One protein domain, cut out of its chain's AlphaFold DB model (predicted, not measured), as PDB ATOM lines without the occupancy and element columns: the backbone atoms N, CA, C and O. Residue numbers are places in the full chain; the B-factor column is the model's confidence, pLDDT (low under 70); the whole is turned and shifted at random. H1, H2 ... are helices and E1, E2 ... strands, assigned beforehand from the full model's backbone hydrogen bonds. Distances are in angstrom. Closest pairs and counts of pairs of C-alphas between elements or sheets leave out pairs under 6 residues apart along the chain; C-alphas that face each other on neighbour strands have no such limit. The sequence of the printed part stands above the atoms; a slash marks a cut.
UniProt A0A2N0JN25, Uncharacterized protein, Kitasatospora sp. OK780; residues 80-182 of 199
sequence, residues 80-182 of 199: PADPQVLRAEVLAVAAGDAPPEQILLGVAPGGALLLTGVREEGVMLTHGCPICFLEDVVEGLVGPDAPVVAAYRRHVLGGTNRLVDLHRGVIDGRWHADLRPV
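What this domain is: This is residues 80 to 182 of the 199 residues of an uncharacterized protein of Kitasatospora sp. OK780 (UniProt A0A2N0JN25). One twisted sheet of five strands has three helices, H1, H2 and H3, packed over one face in two layers, helices on one face of a sheet; the other face is bare. H2 sits between H1 and H3. The printed part has 103 residues, with three named helices and five named strands in the order H1 E1 E2 E3 H2 H3 E4 E5 along the chain; the sheet's order is E3 E2 E1 E4 E5, all antiparallel, and the class is mixed, helices and strands. The whole is compact, with a radius of gyration of the C-alphas of 12.8 A and spans of 36 by 28 by 22 A.

How they stand to each other: Start at H1, residues 83 to 95, on the sheet at a height over the sheet of 8.5 A. Next E1, 102 to 107, E2, 113 to 116, and E3, 119 to 125, form a meander, each strand the antiparallel neighbour of the one before; look for N 106 and O 114 at 3.0 A, and N 113 and O 123 at 2.8 A. H2, residues 130 to 142, is on the sheet and touches H1, the same way at a shallow tilt of 28 degrees; their closest C-alphas, Arg 87 and Val 137, are 6.4 A apart. H3, residues 147 to 157, forms a helical hairpin with H2: they only just touch, with 3 pairs of C-alphas within 8 A. H3 is on the same face as H2. E4, 162 to 168, and E5, 175 to 181, form a hairpin, N 165 and O 178 at 2.8 A; E4 neighbours E1, N 105 and O 164 at 2.8 A. In H1, H2 and H3 every O i to N i+4 pair is within hydrogen-bond range.

Where its parts are: Find C-alpha 83 at (25.997, 98.384, 3.484); H1 runs 18.1 A from there. H2 is 18.2 A long, E4 19.3 A. E5 runs 19.7 A to C-alpha 181 at (32.320, 106.967, 25.680).

The domain as a whole: The C-alphas farthest apart, Asp 97 and Gly 158, are 38.7 A apart. The printed part has no cut and no long link, and no printed residue is under pLDDT 70.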
ATOM      1  N   PRO A  80      18.115 105.444   3.910       90.94
ATOM      2  CA  PRO A  80      18.515 104.057   3.807       90.94
ATOM      3  C   PRO A  80      19.791 103.976   2.962       90.94
ATOM      4  O   PRO A  80      19.887 104.612   1.911       90.94
ATOM      5  N   ALA A  81      20.771 103.216   3.434       92.75
ATOM      6  CA  ALA A  81      22.042 103.011   2.760       92.75
ATOM      7  C   ALA A  81      22.298 101.515   2.583       92.75
ATOM      8  O   ALA A  81      22.092 100.720   3.502       92.75
ATOM      9  N   ASP A  82      22.745 101.144   1.388       95.25
ATOM     10  CA  ASP A  82      23.260  99.806   1.149       95.25
ATOM     11  C   ASP A  82      24.604  99.635   1.885       95.25
ATOM     12  O   ASP A  82      25.481 100.494   1.735       95.25
ATOM     13  N   PRO A  83      24.787  98.576   2.694       94.94
ATOM     14  CA  PRO A  83      25.997  98.384   3.484       94.94
ATOM     15  C   PRO A  83      27.253  98.226   2.622       94.94
ATOM     16  O   PRO A  83      28.311  98.710   3.012       94.94
ATOM     17  N   GLN A  84      27.182  97.597   1.447       95.00
ATOM     18  CA  GLN A  84      28.371  97.415   0.609       95.00
ATOM     19  C   GLN A  84      28.795  98.739  -0.025       95.00
ATOM     20  O   GLN A  84      29.975  99.090   0.008       95.00
ATOM     21  N   VAL A  85      27.824  99.504  -0.535       95.50
ATOM     22  CA  VAL A  85      28.069 100.837  -1.103       95.50
ATOM     23  C   VAL A  85      28.615 101.785  -0.037       95.50
ATOM     24  O   VAL A  85      29.618 102.455  -0.266       95.50
ATOM     25  N   LEU A  86      28.003 101.798   1.149       95.25
ATOM     26  CA  LEU A  86      28.428 102.654   2.253       95.25
ATOM     27  C   LEU A  86      29.833 102.292   2.749       95.25
ATOM     28  O   LEU A  86      30.630 103.181   3.032       95.25
ATOM     29  N   ARG A  87      30.168 100.998   2.820       95.69
ATOM     30  CA  ARG A  87      31.521 100.549   3.168       95.69
ATOM     31  C   ARG A  87      32.536 101.032   2.139       95.69
ATOM     32  O   ARG A  87      33.571 101.568   2.520       95.69
ATOM     33  N   ALA A  88      32.247 100.842   0.853       94.56
ATOM     34  CA  ALA A  88      33.126 101.291  -0.222       94.56
ATOM     35  C   ALA A  88      33.346 102.811  -0.170       94.56
ATOM     36  O   ALA A  88      34.474 103.263  -0.325       94.56
ATOM     37  N   GLU A  89      32.298 103.584   0.117       94.56
ATOM     38  CA  GLU A  89      32.378 105.036   0.293       94.56
ATOM     39  C   GLU A  89      33.275 105.433   1.470       94.56
ATOM     40  O   GLU A  89      34.170 106.255   1.296       94.56
ATOM     41  N   VAL A  90      33.093 104.822   2.647       94.81
ATOM     42  CA  VAL A  90      33.935 105.103   3.824       94.81
ATOM     43  C   VAL A  90      35.405 104.799   3.530       94.81
ATOM     44  O   VAL A  90      36.274 105.621   3.820       94.81
ATOM     45  N   LEU A  91      35.689 103.646   2.919       93.81
ATOM     46  CA  LEU A  91      37.055 103.261   2.558       93.81
ATOM     47  C   LEU A  91      37.648 104.190   1.489       93.81
ATOM     48  O   LEU A  91      38.820 104.546   1.580       93.81
ATOM     49  N   ALA A  92      36.850 104.616   0.507       93.25
ATOM     50  CA  ALA A  92      37.288 105.552  -0.524       93.25
ATOM     51  C   ALA A  92      37.620 106.932   0.061       93.25
ATOM     52  O   ALA A  92      38.648 107.505  -0.287       93.25
ATOM     53  N   VAL A  93      36.800 107.444   0.985       93.50
ATOM     54  CA  VAL A  93      37.073 108.711   1.690       93.50
ATOM     55  C   VAL A  93      38.347 108.605   2.524       93.50
ATOM     56  O   VAL A  93      39.185 109.503   2.493       93.50
ATOM     57  N   ALA A  94      38.531 107.490   3.227       91.81
ATOM     58  CA  ALA A  94      39.714 107.255   4.047       91.81
ATOM     59  C   ALA A  94      41.014 107.091   3.232       91.81
ATOM     60  O   ALA A  94      42.098 107.335   3.765       91.81
ATOM     61  N   ALA A  95      40.910 106.665   1.968       90.12
ATOM     62  CA  ALA A  95      42.035 106.443   1.058       90.12
ATOM     63  C   ALA A  95      42.271 107.590   0.057       90.12
ATOM     64  O   ALA A  95      43.230 107.523  -0.711       90.12
ATOM     65  N   GLY A  96      41.398 108.600   0.026       88.62
ATOM     66  CA  GLY A  96      41.479 109.710  -0.920       88.62
ATOM     67  C   GLY A  96      42.698 110.613  -0.713       88.62
ATOM     68  O   GLY A  96      43.437 110.482   0.261       88.62
ATOM     69  N   ASP A  97      42.880 111.575  -1.620       80.44
ATOM     70  CA  ASP A  97      44.049 112.472  -1.630       80.44
ATOM     71  C   ASP A  97      44.089 113.448  -0.440       80.44
ATOM     72  O   ASP A  97      45.160 113.859   0.004       80.44
ATOM     73  N   ALA A  98      42.921 113.802   0.100       84.56
ATOM     74  CA  ALA A  98      42.764 114.658   1.276       84.56
ATOM     75  C   ALA A  98      41.818 113.984   2.285       84.56
ATOM     76  O   ALA A  98      40.667 114.408   2.429       84.56
ATOM     77  N   PRO A  99      42.260 112.895   2.942       86.75
ATOM     78  CA  PRO A  99      41.408 112.171   3.866       86.75
ATOM     79  C   PRO A  99      41.168 113.024   5.119       86.75
ATOM     80  O   PRO A  99      42.047 113.797   5.519       86.75
ATOM     81  N   PRO A 100      39.999 112.888   5.764       87.75
ATOM     82  CA  PRO A 100      39.750 113.547   7.037       87.75
ATOM     83  C   PRO A 100      40.777 113.089   8.082       87.75
ATOM     84  O   PRO A 100      41.193 111.931   8.094       87.75
ATOM     85  N   GLU A 101      41.166 113.983   8.993       88.62
ATOM     86  CA  GLU A 101      42.081 113.633  10.094       88.62
ATOM     87  C   GLU A 101      41.458 112.608  11.055       88.62
ATOM     88  O   GLU A 101      42.165 111.821  11.689       88.62
ATOM     89  N   GLN A 102      40.125 112.620  11.141       93.00
ATOM     90  CA  GLN A 102      39.338 111.832  12.073       93.00
ATOM     91  C   GLN A 102      38.027 111.364  11.426       93.00
ATOM     92  O   GLN A 102      37.320 112.153  10.799       93.00
ATOM     93  N   ILE A 103      37.676 110.096  11.636       94.81
ATOM     94  CA  ILE A 103      36.375 109.512  11.301       94.81
ATOM     95  C   ILE A 103      35.781 108.928  12.581       94.81
ATOM     96  O   ILE A 103      36.366 108.052  13.214       94.81
ATOM     97  N   LEU A 104      34.594 109.386  12.966       95.00
ATOM     98  CA  LEU A 104      33.903 108.879  14.150       95.00
ATOM     99  C   LEU A 104      32.747 107.978  13.724       95.00
ATOM    100  O   LEU A 104      31.806 108.428  13.071       95.00
ATOM    101  N   LEU A 105      32.805 106.716  14.139       95.50
ATOM    102  CA  LEU A 105      31.790 105.707  13.866       95.50
ATOM    103  C   LEU A 105      31.011 105.384  15.143       95.50
ATOM    104  O   LEU A 105      31.578 105.215  16.224       95.50
ATOM    105  N   GLY A 106      29.696 105.236  15.033       93.75
ATOM    106  CA  GLY A 106      28.880 104.779  16.152       93.75
ATOM    107  C   GLY A 106      27.552 104.191  15.713       93.75
ATOM    108  O   GLY A 106      26.972 104.614  14.718       93.75
ATOM    109  N   VAL A 107      27.043 103.239  16.494       94.06
ATOM    110  CA  VAL A 107      25.706 102.668  16.303       94.06
ATOM    111  C   VAL A 107      24.786 103.231  17.379       94.06
ATOM    112  O   VAL A 107      25.000 103.021  18.571       94.06
ATOM    113  N   ALA A 108      23.751 103.959  16.980       90.56
ATOM    114  CA  ALA A 108      22.733 104.470  17.887       90.56
ATOM    115  C   ALA A 108      21.870 103.323  18.456       90.56
ATOM    116  O   ALA A 108      21.719 102.290  17.805       90.56
ATOM    117  N   PRO A 109      21.196 103.505  19.610       87.50
ATOM    118  CA  PRO A 109      20.355 102.461  20.212       87.50
ATOM    119  C   PRO A 109      19.221 101.942  19.312       87.50
ATOM    120  O   PRO A 109      18.700 100.860  19.559       87.50
ATOM    121  N   GLY A 110      18.819 102.719  18.299       86.38
ATOM    122  CA  GLY A 110      17.819 102.341  17.295       86.38
ATOM    123  C   GLY A 110      18.386 101.673  16.035       86.38
ATOM    124  O   GLY A 110      17.618 101.390  15.125       86.38
ATOM    125  N   GLY A 111      19.702 101.445  15.957       89.81
ATOM    126  CA  GLY A 111      20.363 100.802  14.814       89.81
ATOM    127  C   GLY A 111      20.869 101.759  13.733       89.81
ATOM    128  O   GLY A 111      21.457 101.304  12.757       89.81
ATOM    129  N   ALA A 112      20.686 103.071  13.902       91.38
ATOM    130  CA  ALA A 112      21.252 104.065  12.993       91.38
ATOM    131  C   ALA A 112      22.776 104.140  13.140       91.38
ATOM    132  O   ALA A 112      23.293 104.131  14.258       91.38
ATOM    133  N   LEU A 113      23.482 104.266  12.023       93.44
ATOM    134  CA  LEU A 113      24.913 104.532  11.978       93.44
ATOM    135  C   LEU A 113      25.164 106.039  11.969       93.44
ATOM    136  O   LEU A 113      24.514 106.785  11.238       93.44
ATOM    137  N   LEU A 114      26.124 106.468  12.776       92.06
ATOM    138  CA  LEU A 114      26.661 107.824  12.822       92.06
ATOM    139  C   LEU A 114      28.089 107.774  12.267       92.06
ATOM    140  O   LEU A 114      28.870 106.939  12.723       92.06
ATOM    141  N   LEU A 115      28.395 108.616  11.275       92.56
ATOM    142  CA  LEU A 115      29.608 108.535  10.445       92.56
ATOM    143  C   LEU A 115      30.263 109.914  10.250       92.56
ATOM    144  O   LEU A 115      30.404 110.387   9.124       92.56
ATOM    145  N   THR A 116      30.664 110.588  11.324       91.94
ATOM    146  CA  THR A 116      31.283 111.923  11.211       91.94
ATOM    147  C   THR A 116      32.612 111.846  10.459       91.94
ATOM    148  O   THR A 116      33.383 110.910  10.673       91.94
ATOM    149  N   GLY A 117      32.874 112.816   9.578       88.44
ATOM    150  CA  GLY A 117      34.044 112.815   8.688       88.44
ATOM    151  C   GLY A 117      33.819 112.097   7.351       88.44
ATOM    152  O   GLY A 117      34.622 112.253   6.439       88.44
ATOM    153  N   VAL A 118      32.707 111.366   7.202       88.94
ATOM    154  CA  VAL A 118      32.252 110.797   5.917       88.94
ATOM    155  C   VAL A 118      30.882 111.368   5.553       88.94
ATOM    156  O   VAL A 118      30.695 111.916   4.470       88.94
ATOM    157  N   ARG A 119      29.924 111.281   6.484       85.56
ATOM    158  CA  ARG A 119      28.582 111.855   6.376       85.56
ATOM    159  C   ARG A 119      28.147 112.446   7.711       85.56
ATOM    160  O   ARG A 119      28.047 111.753   8.716       85.56
ATOM    161  N   GLU A 120      27.767 113.716   7.694       81.94
ATOM    162  CA  GLU A 120      27.262 114.397   8.895       81.94
ATOM    163  C   GLU A 120      25.842 113.953   9.295       81.94
ATOM    164  O   GLU A 120      25.353 114.255  10.384       81.94
ATOM    165  N   GLU A 121      25.167 113.202   8.424       83.62
ATOM    166  CA  GLU A 121      23.825 112.675   8.647       83.62
ATOM    167  C   GLU A 121      23.867 111.208   9.095       83.62
ATOM    168  O   GLU A 121      24.652 110.403   8.591       83.62
ATOM    169  N   GLY A 122      22.971 110.839  10.015       86.88
ATOM    170  CA  GLY A 122      22.784 109.442  10.405       86.88
ATOM    171  C   GLY A 122      22.151 108.621   9.281       86.88
ATOM    172  O   GLY A 122      21.234 109.090   8.605       86.88
ATOM    173  N   VAL A 123      22.605 107.382   9.103       92.19
ATOM    174  CA  VAL A 123      22.111 106.473   8.057       92.19
ATOM    175  C   VAL A 123      21.548 105.192   8.656       92.19
ATOM    176  O   VAL A 123      22.022 104.702   9.679       92.19
ATOM    177  N   MET A 124      20.528 104.637   8.010       92.94
ATOM    178  CA  MET A 124      19.985 103.324   8.360       92.94
ATOM    179  C   MET A 124      20.440 102.317   7.314       92.94
ATOM    180  O   MET A 124      20.263 102.558   6.123       92.94
ATOM    181  N   LEU A 125      21.002 101.186   7.731       93.12
ATOM    182  CA  LEU A 125      21.311 100.124   6.779       93.12
ATOM    183  C   LEU A 125      20.020  99.521   6.224       93.12
ATOM    184  O   LEU A 125      19.070  99.283   6.971       93.12
ATOM    185  N   THR A 126      19.992  99.252   4.919       93.06
ATOM    186  CA  THR A 126      18.868  98.549   4.279       93.06
ATOM    187  C   THR A 126      18.768  97.096   4.738       93.06
ATOM    188  O   THR A 126      17.672  96.542   4.781       93.06
ATOM    189  N   HIS A 127      19.901  96.482   5.083       91.31
ATOM    190  CA  HIS A 127      20.007  95.111   5.567       91.31
ATOM    191  C   HIS A 127      21.305  94.898   6.362       91.31
ATOM    192  O   HIS A 127      22.212  95.730   6.340       91.31
ATOM    193  N   GLY A 128      21.398  93.758   7.051       91.25
ATOM    194  CA  GLY A 128      22.568  93.388   7.847       91.25
ATOM    195  C   GLY A 128      22.588  94.007   9.247       91.25
ATOM    196  O   GLY A 128      21.651  94.678   9.683       91.25
ATOM    197  N   CYS A 129      23.661  93.730   9.989       93.69
ATOM    198  CA  CYS A 129      23.853  94.245  11.339       93.69
ATOM    199  C   CYS A 129      24.723  95.514  11.306       93.69
ATOM    200  O   CYS A 129      25.866  95.436  10.859       93.69
ATOM    201  N   PRO A 130      24.251  96.658  11.841       94.69
ATOM    202  CA  PRO A 130      25.060  97.875  11.963       94.69
ATOM    203  C   PRO A 130      26.339  97.687  12.789       94.69
ATOM    204  O   PRO A 130      27.330  98.367  12.547       94.69
ATOM    205  N   ILE A 131      26.321  96.764  13.755       94.81
ATOM    206  CA  ILE A 131      27.484  96.443  14.592       94.81
ATOM    207  C   ILE A 131      28.526  95.694  13.756       94.81
ATOM    208  O   ILE A 131      29.661  96.148  13.703       94.81
ATOM    209  N   CYS A 132      28.140  94.632  13.034       95.00
ATOM    210  CA  CYS A 132      29.041  93.952  12.090       95.00
ATOM    211  C   CYS A 132      29.604  94.919  11.047       95.00
ATOM    212  O   CYS A 132      30.801  94.925  10.820       95.00
ATOM    213  N   PHE A 133      28.766  95.787  10.472       96.06
ATOM    214  CA  PHE A 133      29.232  96.790   9.515       96.06
ATOM    215  C   PHE A 133      30.330  97.688  10.104       96.06
ATOM    216  O   PHE A 133      31.336  97.950   9.449       96.06
ATOM    217  N   LEU A 134      30.144  98.166  11.339       95.75
ATOM    218  CA  LEU A 134      31.141  98.990  12.019       95.75
ATOM    219  C   LEU A 134      32.443  98.208  12.238       95.75
ATOM    220  O   LEU A 134      33.514  98.752  11.989       95.75
ATOM    221  N   GLU A 135      32.358  96.948  12.659       95.50
ATOM    222  CA  GLU A 135      33.524  96.072  12.822       95.50
ATOM    223  C   GLU A 135      34.255  95.861  11.487       95.50
ATOM    224  O   GLU A 135      35.456  96.105  11.419       95.50
ATOM    225  N   ASP A 136      33.531  95.559  10.407       95.44
ATOM    226  CA  ASP A 136      34.083  95.338   9.063       95.44
ATOM    227  C   ASP A 136      34.782  96.583   8.487       95.44
ATOM    228  O   ASP A 136      35.747  96.477   7.721       95.44
ATOM    229  N   VAL A 137      34.281  97.785   8.800       95.81
ATOM    230  CA  VAL A 137      34.921  99.053   8.412       95.81
ATOM    231  C   VAL A 137      36.213  99.258   9.195       95.81
ATOM    232  O   VAL A 137      37.234  99.619   8.608       95.81
ATOM    233  N   VAL A 138      36.185  99.018  10.506       96.00
ATOM    234  CA  VAL A 138      37.362  99.168  11.369       96.00
ATOM    235  C   VAL A 138      38.447  98.170  10.980       96.00
ATOM    236  O   VAL A 138      39.600  98.564  10.820       96.00
ATOM    237  N   GLU A 139      38.085  96.909  10.749       94.69
ATOM    238  CA  GLU A 139      39.006  95.879  10.262       94.69
ATOM    239  C   GLU A 139      39.553  96.223   8.871       94.69
ATOM    240  O   GLU A 139      40.735  96.022   8.599       94.69
ATOM    241  N   GLY A 140      38.725  96.810   8.000       93.69
ATOM    242  CA  GLY A 140      39.145  97.262   6.673       93.69
ATOM    243  C   GLY A 140      40.165  98.407   6.682       93.69
ATOM    244  O   GLY A 140      40.953  98.507   5.743       93.69
ATOM    245  N   LEU A 141      40.164  99.258   7.713       93.62
ATOM    246  CA  LEU A 141      41.057 100.420   7.817       93.62
ATOM    247  C   LEU A 141      42.290 100.166   8.687       93.62
ATOM    248  O   LEU A 141      43.389 100.587   8.330       93.62
ATOM    249  N   VAL A 142      42.107  99.504   9.828       93.62
ATOM    250  CA  VAL A 142      43.159  99.286  10.838       93.62
ATOM    251  C   VAL A 142      43.807  97.908  10.689       93.62
ATOM    252  O   VAL A 142      44.969  97.725  11.050       93.62
ATOM    253  N   GLY A 143      43.083  96.943  10.120       91.00
ATOM    254  CA  GLY A 143      43.528  95.568   9.908       91.00
ATOM    255  C   GLY A 143      42.646  94.530  10.620       91.00
ATOM    256  O   GLY A 143      41.935  94.864  11.569       91.00
ATOM    257  N   PRO A 144      42.713  93.255  10.193       83.94
ATOM    258  CA  PRO A 144      41.799  92.191  10.629       83.94
ATOM    259  C   PRO A 144      41.902  91.836  12.122       83.94
ATOM    260  O   PRO A 144      40.938  91.357  12.705       83.94
ATOM    261  N   ASP A 145      43.040  92.115  12.761       78.62
ATOM    262  CA  ASP A 145      43.285  91.801  14.176       78.62
ATOM    263  C   ASP A 145      43.225  93.046  15.077       78.62
ATOM    264  O   ASP A 145      43.874  93.108  16.126       78.62
ATOM    265  N   ALA A 146      42.469  94.075  14.676       86.31
ATOM    266  CA  ALA A 146      42.380  95.317  15.432       86.31
ATOM    267  C   ALA A 146      41.816  95.057  16.852       86.31
ATOM    268  O   ALA A 146      40.633  94.729  17.008       86.31
ATOM    269  N   PRO A 147      42.601  95.261  17.933       90.69
ATOM    270  CA  PRO A 147      42.183  94.925  19.301       90.69
ATOM    271  C   PRO A 147      40.964  95.740  19.764       90.69
ATOM    272  O   PRO A 147      40.230  95.328  20.671       90.69
ATOM    273  N   VAL A 148      40.727  96.882  19.115       94.38
ATOM    274  CA  VAL A 148      39.576  97.758  19.332       94.38
ATOM    275  C   VAL A 148      38.245  97.045  19.065       94.38
ATOM    276  O   VAL A 148      37.287  97.279  19.798       94.38
ATOM    277  N   VAL A 149      38.178  96.132  18.085       94.44
ATOM    278  CA  VAL A 149      36.949  95.408  17.719       94.44
ATOM    279  C   VAL A 149      36.565  94.445  18.834       94.44
ATOM    280  O   VAL A 149      35.434  94.453  19.320       94.44
ATOM    281  N   ALA A 150      37.534  93.678  19.339       93.75
ATOM    282  CA  ALA A 150      37.321  92.807  20.489       93.75
ATOM    283  C   ALA A 150      36.916  93.605  21.744       93.75
ATOM    284  O   ALA A 150      36.022  93.195  22.489       93.75
ATOM    285  N   ALA A 151      37.536  94.767  21.979       94.94
ATOM    286  CA  ALA A 151      37.156  95.651  23.078       94.94
ATOM    287  C   ALA A 151      35.732  96.209  22.914       94.94
ATOM    288  O   ALA A 151      34.972  96.243  23.884       94.94
ATOM    289  N   TYR A 152      35.347  96.587  21.695       94.25
ATOM    290  CA  TYR A 152      34.013  97.077  21.372       94.25
ATOM    291  C   TYR A 152      32.948  96.009  21.633       94.25
ATOM    292  O   TYR A 152      31.995  96.266  22.373       94.25
ATOM    293  N   ARG A 153      33.165  94.780  21.145       93.31
ATOM    294  CA  ARG A 153      32.296  93.622  21.415       93.31
ATOM    295  C   ARG A 153      32.093  93.400  22.913       93.31
ATOM    296  O   ARG A 153      30.956  93.256  23.356       93.31
ATOM    297  N   ARG A 154      33.164  93.447  23.717       93.31
ATOM    298  CA  ARG A 154      33.065  93.332  25.188       93.31
ATOM    299  C   ARG A 154      32.191  94.422  25.804       93.31
ATOM    300  O   ARG A 154      31.405  94.127  26.700       93.31
ATOM    301  N   HIS A 155      32.302  95.665  25.336       93.19
ATOM    302  CA  HIS A 155      31.452  96.753  25.821       93.19
ATOM    303  C   HIS A 155      29.979  96.529  25.485       93.19
ATOM    304  O   HIS A 155      29.139  96.663  26.380       93.19
ATOM    305  N   VAL A 156      29.684  96.148  24.240       91.38
ATOM    306  CA  VAL A 156      28.324  95.858  23.769       91.38
ATOM    307  C   VAL A 156      27.704  94.713  24.574       91.38
ATOM    308  O   VAL A 156      26.591  94.865  25.081       91.38
ATOM    309  N   LEU A 157      28.443  93.616  24.777       90.00
ATOM    310  CA  LEU A 157      28.024  92.485  25.618       90.00
ATOM    311  C   LEU A 157      27.816  92.899  27.081       90.00
ATOM    312  O   LEU A 157      26.852  92.480  27.716       90.00
ATOM    313  N   GLY A 158      28.666  93.787  27.598       89.06
ATOM    314  CA  GLY A 158      28.516  94.404  28.918       89.06
ATOM    315  C   GLY A 158      27.371  95.422  29.020       89.06
ATOM    316  O   GLY A 158      27.223  96.066  30.055       89.06
ATOM    317  N   GLY A 159      26.572  95.609  27.965       89.75
ATOM    318  CA  GLY A 159      25.425  96.517  27.958       89.75
ATOM    319  C   GLY A 159      25.786  97.995  27.813       89.75
ATOM    320  O   GLY A 159      24.938  98.852  28.062       89.75
ATOM    321  N   THR A 160      27.014  98.301  27.389       90.69
ATOM    322  CA  THR A 160      27.512  99.669  27.202       90.69
ATOM    323  C   THR A 160      27.866  99.938  25.746       90.69
ATOM    324  O   THR A 160      28.529  99.145  25.089       90.69
ATOM    325  N   ASN A 161      27.442 101.085  25.232       91.62
ATOM    326  CA  ASN A 161      27.777 101.533  23.892       91.62
ATOM    327  C   ASN A 161      29.045 102.399  23.900       91.62
ATOM    328  O   ASN A 161      29.330 103.107  24.873       91.62
ATOM    329  N   ARG A 162      29.787 102.374  22.794       94.56
ATOM    330  CA  ARG A 162      30.993 103.178  22.561       94.56
ATOM    331  C   ARG A 162      30.964 103.744  21.146       94.56
ATOM    332  O   ARG A 162      30.309 103.189  20.269       94.56
ATOM    333  N   LEU A 163      31.669 104.849  20.945       94.94
ATOM    334  CA  LEU A 163      32.018 105.337  19.613       94.94
ATOM    335  C   LEU A 163      33.394 104.783  19.262       94.94
ATOM    336  O   LEU A 163      34.253 104.713  20.144       94.94
ATOM    337  N   VAL A 164      33.596 104.415  18.004       96.69
ATOM    338  CA  VAL A 164      34.924 104.130  17.475       96.69
ATOM    339  C   VAL A 164      35.457 105.398  16.842       96.69
ATOM    340  O   VAL A 164      34.843 105.964  15.942       96.69
ATOM    341  N   ASP A 165      36.582 105.849  17.359       96.38
ATOM    342  CA  ASP A 165      37.304 107.009  16.889       96.38
ATOM    343  C   ASP A 165      38.487 106.562  16.037       96.38
ATOM    344  O   ASP A 165      39.488 106.079  16.568       96.38
ATOM    345  N   LEU A 166      38.343 106.696  14.724       95.75
ATOM    346  CA  LEU A 166      39.406 106.444  13.768       95.75
ATOM    347  C   LEU A 166      40.175 107.737  13.543       95.75
ATOM    348  O   LEU A 166      39.592 108.745  13.153       95.75
ATOM    349  N   HIS A 167      41.483 107.704  13.733       94.56
ATOM    350  CA  HIS A 167      42.347 108.848  13.474       94.56
ATOM    351  C   HIS A 167      43.573 108.414  12.686       94.56
ATOM    352  O   HIS A 167      44.037 107.274  12.792       94.56
ATOM    353  N   ARG A 168      44.094 109.328  11.872       91.12
ATOM    354  CA  ARG A 168      45.259 109.050  11.038       91.12
ATOM    355  C   ARG A 168      46.543 109.433  11.766       91.12
ATOM    356  O   ARG A 168      46.691 110.557  12.240       91.12
ATOM    357  N   GLY A 169      47.485 108.500  11.847       88.62
ATOM    358  CA  GLY A 169      48.805 108.752  12.404       88.62
ATOM    359  C   GLY A 169      49.561 109.769  11.553       88.62
ATOM    360  O   GLY A 169      49.700 109.608  10.343       88.62
ATOM    361  N   VAL A 170      50.066 110.827  12.190       84.38
ATOM    362  CA  VAL A 170      50.772 111.923  11.502       84.38
ATOM    363  C   VAL A 170      52.092 111.446  10.881       84.38
ATOM    364  O   VAL A 170      52.517 111.964   9.855       84.38
ATOM    365  N   ILE A 171      52.738 110.454  11.503       82.94
ATOM    366  CA  ILE A 171      54.078 109.985  11.121       82.94
ATOM    367  C   ILE A 171      54.010 108.797  10.154       82.94
ATOM    368  O   ILE A 171      54.723 108.776   9.158       82.94
ATOM    369  N   ASP A 172      53.179 107.796  10.449       86.94
ATOM    370  CA  ASP A 172      53.088 106.562   9.657       86.94
ATOM    371  C   ASP A 172      51.985 106.609   8.588       86.94
ATOM    372  O   ASP A 172      51.929 105.734   7.723       86.94
ATOM    373  N   GLY A 173      51.104 107.615   8.640       85.12
ATOM    374  CA  GLY A 173      49.969 107.769   7.735       85.12
ATOM    375  C   GLY A 173      48.908 106.676   7.876       85.12
ATOM    376  O   GLY A 173      48.012 106.612   7.027       85.12
ATOM    377  N   ARG A 174      49.007 105.816   8.901       90.94
ATOM    378  CA  ARG A 174      48.124 104.662   9.114       90.94
ATOM    379  C   ARG A 174      46.903 105.055   9.928       90.94
ATOM    380  O   ARG A 174      46.946 105.991  10.722       90.94
ATOM    381  N   TRP A 175      45.815 104.323   9.734       94.69
ATOM    382  CA  TRP A 175      44.624 104.474  10.557       94.69
ATOM    383  C   TRP A 175      44.797 103.740  11.882       94.69
ATOM    384  O   TRP A 175      45.184 102.573  11.916       94.69
ATOM    385  N   HIS A 176      44.469 104.434  12.964       94.19
ATOM    386  CA  HIS A 176      44.402 103.911  14.322       94.19
ATOM    387  C   HIS A 176      42.974 104.064  14.834       94.19
ATOM    388  O   HIS A 176      42.241 104.937  14.373       94.19
ATOM    389  N   ALA A 177      42.567 103.212  15.773       96.06
ATOM    390  CA  ALA A 177      41.210 103.203  16.306       96.06
ATOM    391  C   ALA A 177      41.196 103.157  17.830       96.06
ATOM    392  O   ALA A 177      41.776 102.256  18.433       96.06
ATOM    393  N   ASP A 178      40.423 104.062  18.424       96.31
ATOM    394  CA  ASP A 178      40.174 104.128  19.859       96.31
ATOM    395  C   ASP A 178      38.682 104.042  20.185       96.31
ATOM    396  O   ASP A 178      37.814 104.318  19.357       96.31
ATOM    397  N   LEU A 179      38.364 103.684  21.432       96.31
ATOM    398  CA  LEU A 179      36.989 103.695  21.928       96.31
ATOM    399  C   LEU A 179      36.721 104.926  22.782       96.31
ATOM    400  O   LEU A 179      37.325 105.121  23.837       96.31
ATOM    401  N   ARG A 180      35.713 105.705  22.390       94.19
ATOM    402  CA  ARG A 180      35.222 106.846  23.165       94.19
ATOM    403  C   ARG A 180      33.885 106.530  23.844       94.19
ATOM    404  O   ARG A 180      33.049 105.808  23.295       94.19
ATOM    405  N   PRO A 181      33.637 107.050  25.060       90.50
ATOM    406  CA  PRO A 181      32.320 106.967  25.680       90.50
ATOM    407  C   PRO A 181      31.280 107.752  24.872       90.50
ATOM    408  O   PRO A 181      31.526 108.888  24.464       90.50
ATOM    409  N   VAL A 182      30.084 107.181  24.704       86.00
ATOM    410  CA  VAL A 182      28.938 107.930  24.175       86.00
ATOM    411  C   VAL A 182      28.466 108.932  25.229       86.00
ATOM    412  O   VAL A 182      28.212 108.566  26.379       86.00
TER     413      VAL A 182